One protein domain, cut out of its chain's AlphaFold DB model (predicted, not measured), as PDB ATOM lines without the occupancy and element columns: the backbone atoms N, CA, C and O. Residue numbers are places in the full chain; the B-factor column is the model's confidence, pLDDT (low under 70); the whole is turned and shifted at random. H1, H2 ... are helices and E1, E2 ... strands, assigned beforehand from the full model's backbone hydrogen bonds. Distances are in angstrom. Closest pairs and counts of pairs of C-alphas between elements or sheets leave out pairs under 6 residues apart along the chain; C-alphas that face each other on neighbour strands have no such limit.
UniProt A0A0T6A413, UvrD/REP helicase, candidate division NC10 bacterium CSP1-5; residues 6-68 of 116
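AT A GLANCE: This is residues 6 to 68 of the 116 residues of the protein "UvrD/REP helicase" of candidate division NC10 bacterium CSP1-5 (UniProt A0A0T6A413). What shape? After residues 6 to 22, helices H1 and H2 meet at a steep 67 degrees, then comes the small antiparallel hairpin E1 and E2. What makes it? The 63 printed residues are of mixed class, under half in named elements. They are compact, radius of gyration of the C-alphas 11.2 A, spanning 31 by 26 by 20 A.

HOW THE PARTS SIT: Do helices meet? H1, residues 23 to 33, and H2, residues 46 to 55, only just touch, with 3 pairs of C-alphas within 8 A, closest at Val 23 and Leu 52, 7.0 A. In both, every O i to N i+4 pair is within hydrogen-bond range. Do strands pair? N 57 of E1, residues 56 to 60, and O 65 of E2, residues 63 to 66, are 2.8 A apart.

IN THESE COORDINATES: Where does H1 begin? C-alpha 23 is at (256.813, 136.248, 226.949). Where does E2 end? C-alpha 66 is at (257.120, 138.359, 234.608).

THE WHOLE: Is it cut? The printed part has no cut. Is any link long? The link H1 to H2 is long.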
ATOM      1  N   ASN A   6     250.345 124.544 231.177       95.81
ATOM      2  CA  ASN A   6     250.762 124.240 229.816       95.81
ATOM      3  C   ASN A   6     252.288 124.210 229.765       95.81
ATOM      4  O   ASN A   6     252.929 125.254 229.846       95.81
ATOM      5  N   LEU A   7     252.864 123.015 229.640       95.81
ATOM      6  CA  LEU A   7     254.314 122.808 229.672       95.81
ATOM      7  C   LEU A   7     254.948 122.688 228.281       95.81
ATOM      8  O   LEU A   7     256.172 122.666 228.181       95.81
ATOM      9  N   HIS A   8     254.140 122.639 227.218       95.75
ATOM     10  CA  HIS A   8     254.623 122.539 225.847       95.75
ATOM     11  C   HIS A   8     254.015 123.654 225.001       95.75
ATOM     12  O   HIS A   8     252.863 123.610 224.572       95.75
ATOM     13  N   LEU A   9     254.828 124.672 224.755       94.50
ATOM     14  CA  LEU A   9     254.513 125.776 223.868       94.50
ATOM     15  C   LEU A   9     255.776 126.225 223.152       94.50
ATOM     16  O   LEU A   9     256.890 125.923 223.578       94.50
ATOM     17  N   HIS A  10     255.572 126.972 222.081       96.81
ATOM     18  CA  HIS A  10     256.644 127.529 221.282       96.81
ATOM     19  C   HIS A  10     256.663 129.052 221.378       96.81
ATOM     20  O   HIS A  10     255.632 129.701 221.540       96.81
ATOM     21  N   SER A  11     257.849 129.621 221.253       96.38
ATOM     22  CA  SER A  11     258.079 131.054 221.135       96.38
ATOM     23  C   SER A  11     257.826 131.544 219.708       96.38
ATOM     24  O   SER A  11     257.742 130.759 218.766       96.38
ATOM     25  N   ARG A  12     257.831 132.867 219.519       96.38
ATOM     26  CA  ARG A  12     257.831 133.529 218.197       96.38
ATOM     27  C   ARG A  12     259.016 133.162 217.290       96.38
ATOM     28  O   ARG A  12     259.033 133.579 216.133       96.38
ATOM     29  N   TYR A  13     260.037 132.488 217.822       96.38
ATOM     30  CA  TYR A  13     261.227 132.074 217.076       96.38
ATOM     31  C   TYR A  13     261.077 130.682 216.455       96.38
ATOM     32  O   TYR A  13     261.839 130.326 215.558       96.38
ATOM     33  N   SER A  14     260.067 129.914 216.869       96.12
ATOM     34  CA  SER A  14     259.725 128.652 216.221       96.12
ATOM     35  C   SER A  14     259.049 128.862 214.870       96.12
ATOM     36  O   SER A  14     258.292 129.814 214.655       96.12
ATOM     37  N   ARG A  15     259.284 127.930 213.941       95.38
ATOM     38  CA  ARG A  15     258.644 127.943 212.617       95.38
ATOM     39  C   ARG A  15     257.133 127.750 212.760       95.38
ATOM     40  O   ARG A  15     256.681 127.022 213.634       95.38
ATOM     41  N   ALA A  16     256.371 128.390 211.872       95.31
ATOM     42  CA  ALA A  16     254.906 128.319 211.839       95.31
ATOM     43  C   ALA A  16     254.200 128.760 213.145       95.31
ATOM     44  O   ALA A  16     253.074 128.348 213.410       95.31
ATOM     45  N   THR A  17     254.829 129.631 213.940       95.94
ATOM     46  CA  THR A  17     254.211 130.255 215.122       95.94
ATOM     47  C   THR A  17     253.861 131.723 214.879       95.94
ATOM     48  O   THR A  17     254.383 132.375 213.971       95.94
ATOM     49  N   SER A  18     252.950 132.266 215.693       95.81
ATOM     50  CA  SER A  18     252.606 133.689 215.644       95.81
ATOM     51  C   SER A  18     253.767 134.562 216.130       95.81
ATOM     52  O   SER A  18     254.405 134.276 217.144       95.81
ATOM     53  N   ARG A  19     253.967 135.710 215.472       93.62
ATOM     54  CA  ARG A  19     254.931 136.742 215.899       93.62
ATOM     55  C   ARG A  19     254.612 137.332 217.279       93.62
ATOM     56  O   ARG A  19     255.491 137.916 217.915       93.62
ATOM     57  N   GLU A  20     253.374 137.164 217.744       93.19
ATOM     58  CA  GLU A  20     252.918 137.616 219.058       93.19
ATOM     59  C   GLU A  20     253.157 136.604 220.184       93.19
ATOM     60  O   GLU A  20     252.830 136.912 221.329       93.19
ATOM     61  N   MET A  21     253.786 135.453 219.913       94.44
ATOM     62  CA  MET A  21     254.249 134.492 220.932       94.44
ATOM     63  C   MET A  21     255.494 135.021 221.679       94.44
ATOM     64  O   MET A  21     256.568 134.423 221.660       94.44
ATOM     65  N   LYS A  22     255.347 136.200 222.289       93.75
ATOM     66  CA  LYS A  22     256.307 136.877 223.177       93.75
ATOM     67  C   LYS A  22     255.979 136.535 224.631       93.75
ATOM     68  O   LYS A  22     254.817 136.254 224.939       93.75
ATOM     69  N   VAL A  23     256.957 136.640 225.529       93.62
ATOM     70  CA  VAL A  23     256.813 136.248 226.949       93.62
ATOM     71  C   VAL A  23     255.616 136.940 227.632       93.62
ATOM     72  O   VAL A  23     254.826 136.295 228.322       93.62
ATOM     73  N   GLU A  24     255.402 138.235 227.392       91.88
ATOM     74  CA  GLU A  24     254.298 139.010 227.983       91.88
ATOM     75  C   GLU A  24     252.934 138.617 227.418       91.88
ATOM     76  O   GLU A  24     251.945 138.546 228.147       91.88
ATOM     77  N   SER A  25     252.865 138.392 226.104       92.19
ATOM     78  CA  SER A  25     251.625 138.003 225.432       92.19
ATOM     79  C   SER A  25     251.184 136.614 225.878       92.19
ATOM     80  O   SER A  25     250.004 136.424 226.167       92.19
ATOM     81  N   LEU A  26     252.129 135.680 226.008       94.06
ATOM     82  CA  LEU A  26     251.891 134.349 226.559       94.06
ATOM     83  C   LEU A  26     251.349 134.425 227.988       94.06
ATOM     84  O   LEU A  26     250.291 133.866 228.270       94.06
ATOM     85  N   ALA A  27     252.007 135.188 228.868       92.62
ATOM     86  CA  ALA A  27     251.553 135.377 230.244       92.62
ATOM     87  C   ALA A  27     250.143 136.000 230.320       92.62
ATOM     88  O   ALA A  27     249.312 135.582 231.130       92.62
ATOM     89  N   ARG A  28     249.843 136.974 229.449       90.00
ATOM     90  CA  ARG A  28     248.521 137.615 229.358       90.00
ATOM     91  C   ARG A  28     247.434 136.621 228.952       90.00
ATOM     92  O   ARG A  28     246.371 136.591 229.570       90.00
ATOM     93  N   TRP A  29     247.687 135.815 227.922       91.62
ATOM     94  CA  TRP A  29     246.727 134.819 227.448       91.62
ATOM     95  C   TRP A  29     246.539 133.681 228.444       91.62
ATOM     96  O   TRP A  29     245.399 133.302 228.691       91.62
ATOM     97  N   ALA A  30     247.606 133.215 229.094       93.12
ATOM     98  CA  ALA A  30     247.500 132.239 230.176       93.12
ATOM     99  C   ALA A  30     246.582 132.729 231.296       93.12
ATOM    100  O   ALA A  30     245.662 132.010 231.679       93.12
ATOM    101  N   ARG A  31     246.739 133.986 231.736       89.94
ATOM    102  CA  ARG A  31     245.835 134.591 232.726       89.94
ATOM    103  C   ARG A  31     244.386 134.607 232.243       89.94
ATOM    104  O   ARG A  31     243.495 134.246 233.000       89.94
ATOM    105  N   ARG A  32     244.150 134.996 230.985       90.25
ATOM    106  CA  ARG A  32     242.799 135.036 230.400       90.25
ATOM    107  C   ARG A  32     242.158 133.651 230.297       90.25
ATOM    108  O   ARG A  32     240.951 133.534 230.454       90.25
ATOM    109  N   MET A  33     242.961 132.625 230.025       90.31
ATOM    110  CA  MET A  33     242.517 131.237 229.876       90.31
ATOM    111  C   MET A  33     242.471 130.463 231.203       90.31
ATOM    112  O   MET A  33     242.048 129.313 231.208       90.31
ATOM    113  N   GLY A  34     242.915 131.056 232.317       92.44
ATOM    114  CA  GLY A  34     242.987 130.373 233.614       92.44
ATOM    115  C   GLY A  34     244.134 129.359 233.733       92.44
ATOM    116  O   GLY A  34     244.090 128.475 234.586       92.44
ATOM    117  N   ILE A  35     245.168 129.469 232.896       95.38
ATOM    118  CA  ILE A  35     246.380 128.650 232.989       95.38
ATOM    119  C   ILE A  35     247.286 129.264 234.061       95.38
ATOM    120  O   ILE A  35     247.764 130.388 233.913       95.38
ATOM    121  N   ALA A  36     247.518 128.524 235.143       94.19
ATOM    122  CA  ALA A  36     248.285 128.991 236.294       94.19
ATOM    123  C   ALA A  36     249.802 128.889 236.081       94.19
ATOM    124  O   ALA A  36     250.551 129.686 236.643       94.19
ATOM    125  N   LEU A  37     250.252 127.926 235.269       94.44
ATOM    126  CA  LEU A  37     251.668 127.693 234.988       94.44
ATOM    127  C   LEU A  37     251.922 127.521 233.490       94.44
ATOM    128  O   LEU A  37     251.244 126.750 232.814       94.44
ATOM    129  N   LEU A  38     252.948 128.205 232.991       96.25
ATOM    130  CA  LEU A  38     253.461 128.037 231.638       96.25
ATOM    131  C   LEU A  38     254.890 127.495 231.675       96.25
ATOM    132  O   LEU A  38     255.716 127.974 232.450       96.25
ATOM    133  N   GLY A  39     255.191 126.550 230.788       95.62
ATOM    134  CA  GLY A  39     256.560 126.251 230.392       95.62
ATOM    135  C   GLY A  39     257.155 127.437 229.634       95.62
ATOM    136  O   GLY A  39     256.440 128.199 228.989       95.62
ATOM    137  N   THR A  40     258.470 127.613 229.694       94.12
ATOM    138  CA  THR A  40     259.135 128.696 228.955       94.12
ATOM    139  C   THR A  40     258.987 128.518 227.444       94.12
ATOM    140  O   THR A  40     258.762 129.504 226.740       94.12
ATOM    141  N   GLY A  41     259.059 127.266 226.967       93.62
ATOM    142  CA  GLY A  41     259.154 126.924 225.544       93.62
ATOM    143  C   GLY A  41     260.513 127.329 224.970       93.62
ATOM    144  O   GLY A  41     261.145 128.224 225.507       93.62
ATOM    145  N   ASP A  42     261.003 126.661 223.924       96.31
ATOM    146  CA  ASP A  42     262.165 127.066 223.102       96.31
ATOM    147  C   ASP A  42     263.380 127.698 223.831       96.31
ATOM    148  O   ASP A  42     264.084 128.533 223.263       96.31
ATOM    149  N   PHE A  43     263.657 127.343 225.090       95.38
ATOM    150  CA  PHE A  43     264.646 128.056 225.912       95.38
ATOM    151  C   PHE A  43     266.081 127.863 225.407       95.38
ATOM    152  O   PHE A  43     266.983 128.591 225.802       95.38
ATOM    153  N   THR A  44     266.295 126.878 224.534       96.12
ATOM    154  CA  THR A  44     267.560 126.624 223.845       96.12
ATOM    155  C   THR A  44     267.808 127.598 222.692       96.12
ATOM    156  O   THR A  44     268.938 127.705 222.220       96.12
ATOM    157  N   HIS A  45     266.789 128.333 222.234       96.88
ATOM    158  CA  HIS A  45     266.957 129.364 221.220       96.88
ATOM    159  C   HIS A  45     267.627 130.604 221.839       96.88
ATOM    160  O   HIS A  45     267.050 131.221 222.738       96.88
ATOM    161  N   PRO A  46     268.799 131.049 221.345       97.44
ATOM    162  CA  PRO A  46     269.628 132.039 222.037       97.44
ATOM    163  C   PRO A  46     268.926 133.390 222.222       97.44
ATOM    164  O   PRO A  46     268.974 133.979 223.300       97.44
ATOM    165  N   THR A  47     268.204 133.870 221.206       96.81
ATOM    166  CA  THR A  47     267.474 135.144 221.307       96.81
ATOM    167  C   THR A  47     266.276 135.049 222.245       96.81
ATOM    168  O   THR A  47     265.943 136.022 222.915       96.81
ATOM    169  N   TYR A  48     265.636 133.879 222.314       96.88
ATOM    170  CA  TYR A  48     264.488 133.700 223.197       96.88
ATOM    171  C   TYR A  48     264.947 133.555 224.645       96.88
ATOM    172  O   TYR A  48     264.351 134.133 225.544       96.88
ATOM    173  N   PHE A  49     266.066 132.867 224.868       97.19
ATOM    174  CA  PHE A  49     266.700 132.789 226.175       97.19
ATOM    175  C   PHE A  49     267.078 134.171 226.721       97.19
ATOM    176  O   PHE A  49     266.758 134.483 227.867       97.19
ATOM    177  N   ALA A  50     267.665 135.037 225.888       96.19
ATOM    178  CA  ALA A  50     267.945 136.422 226.261       96.19
ATOM    179  C   ALA A  50     266.659 137.204 226.599       96.19
ATOM    180  O   ALA A  50     266.627 137.963 227.567       96.19
ATOM    181  N   GLU A  51     265.573 136.988 225.847       94.50
ATOM    182  CA  GLU A  51     264.260 137.574 226.143       94.50
ATOM    183  C   GLU A  51     263.709 137.095 227.499       94.50
ATOM    184  O   GLU A  51     263.235 137.912 228.292       94.50
ATOM    185  N   LEU A  52     263.809 135.794 227.794       95.62
ATOM    186  CA  LEU A  52     263.414 135.214 229.080       95.62
ATOM    187  C   LEU A  52     264.212 135.845 230.229       95.62
ATOM    188  O   LEU A  52     263.611 136.317 231.189       95.62
ATOM    189  N   GLN A  53     265.541 135.928 230.116       95.06
ATOM    190  CA  GLN A  53     266.399 136.560 231.128       95.06
ATOM    191  C   GLN A  53     266.078 138.048 231.330       95.06
ATOM    192  O   GLN A  53     266.078 138.552 232.455       95.06
ATOM    193  N   ALA A  54     265.772 138.763 230.246       94.00
ATOM    194  CA  ALA A  54     265.430 140.175 230.311       94.00
ATOM    195  C   ALA A  54     264.087 140.410 231.015       94.00
ATOM    196  O   ALA A  54     263.966 141.373 231.771       94.00
ATOM    197  N   LYS A  55     263.093 139.542 230.802       93.62
ATOM    198  CA  LYS A  55     261.695 139.788 231.202       93.62
ATOM    199  C   LYS A  55     261.226 139.010 232.420       93.62
ATOM    200  O   LYS A  55     260.184 139.350 232.979       93.62
ATOM    201  N   LEU A  56     261.941 137.969 232.822       94.50
ATOM    202  CA  LEU A  56     261.577 137.140 233.962       94.50
ATOM    203  C   LEU A  56     262.449 137.455 235.176       94.50
ATOM    204  O   LEU A  56     263.615 137.823 235.057       94.50
ATOM    205  N   THR A  57     261.863 137.306 236.357       94.56
ATOM    206  CA  THR A  57     262.560 137.356 237.641       94.56
ATOM    207  C   THR A  57     262.259 136.080 238.431       94.56
ATOM    208  O   THR A  57     261.134 135.569 238.323       94.56
ATOM    209  N   PRO A  58     263.226 135.514 239.175       95.00
ATOM    210  CA  PRO A  58     262.978 134.353 240.024       95.00
ATOM    211  C   PRO A  58     261.834 134.615 241.009       95.00
ATOM    212  O   PRO A  58     261.744 135.695 241.594       95.00
ATOM    213  N   ALA A  59     260.955 133.629 241.181       92.69
ATOM    214  CA  ALA A  59     259.870 133.677 242.161       92.69
ATOM    215  C   ALA A  59     260.038 132.588 243.227       92.69
ATOM    216  O   ALA A  59     259.977 132.879 244.416       92.69
ATOM    217  N   GLU A  60     260.288 131.353 242.794       92.75
ATOM    218  CA  GLU A  60     260.501 130.173 243.641       92.75
ATOM    219  C   GLU A  60     261.537 129.262 242.951       92.75
ATOM    220  O   GLU A  60     261.843 129.480 241.773       92.75
ATOM    221  N   PRO A  61     262.107 128.245 243.623       94.12
ATOM    222  CA  PRO A  61     263.030 127.313 242.979       94.12
ATOM    223  C   PRO A  61     262.431 126.695 241.706       94.12
ATOM    224  O   PRO A  61     261.438 125.975 241.750       94.12
ATOM    225  N   GLY A  62     263.031 127.004 240.553       89.88
ATOM    226  CA  GLY A  62     262.561 126.539 239.244       89.88
ATOM    227  C   GLY A  62     261.368 127.306 238.656       89.88
ATOM    228  O   GLY A  62     260.962 127.001 237.537       89.88
ATOM    229  N   LEU A  63     260.835 128.317 239.350       94.88
ATOM    230  CA  LEU A  63     259.720 129.139 238.883       94.88
ATOM    231  C   LEU A  63     260.111 130.606 238.736       94.88
ATOM    232  O   LEU A  63     260.818 131.200 239.551       94.88
ATOM    233  N   TYR A  64     259.560 131.210 237.692       95.62
ATOM    234  CA  TYR A  64     259.832 132.583 237.314       95.62
ATOM    235  C   TYR A  64     258.530 133.359 237.153       95.62
ATOM    236  O   TYR A  64     257.491 132.809 236.787       95.62
ATOM    237  N   ARG A  65     258.594 134.668 237.394       93.81
ATOM    238  CA  ARG A  65     257.483 135.599 237.203       93.81
ATOM    239  C   ARG A  65     257.883 136.699 236.231       93.81
ATOM    240  O   ARG A  65     259.037 137.114 236.195       93.81
ATOM    241  N   LEU A  66     256.916 137.192 235.461       92.00
ATOM    242  CA  LEU A  66     257.120 138.359 234.608       92.00
ATOM    243  C   LEU A  66     257.504 139.577 235.463       92.00
ATOM    244  O   LEU A  66     256.832 139.868 236.459       92.00
ATOM    245  N   LYS A  67     258.565 140.289 235.071       89.12
ATOM    246  CA  LYS A  67     258.947 141.566 235.678       89.12
ATOM    247  C   LYS A  67     257.784 142.557 235.574       89.12
ATOM    248  O   LYS A  67     256.971 142.510 234.650       89.12
ATOM    249  N   LYS A  68     257.682 143.451 236.560       71.00
ATOM    250  CA  LYS A  68     256.626 144.480 236.606       71.00
ATOM    251  C   LYS A  68     256.853 145.623 235.605       71.00
ATOM    252  O   LYS A  68     255.944 146.423 235.388       71.00
TER     253      LYS A  68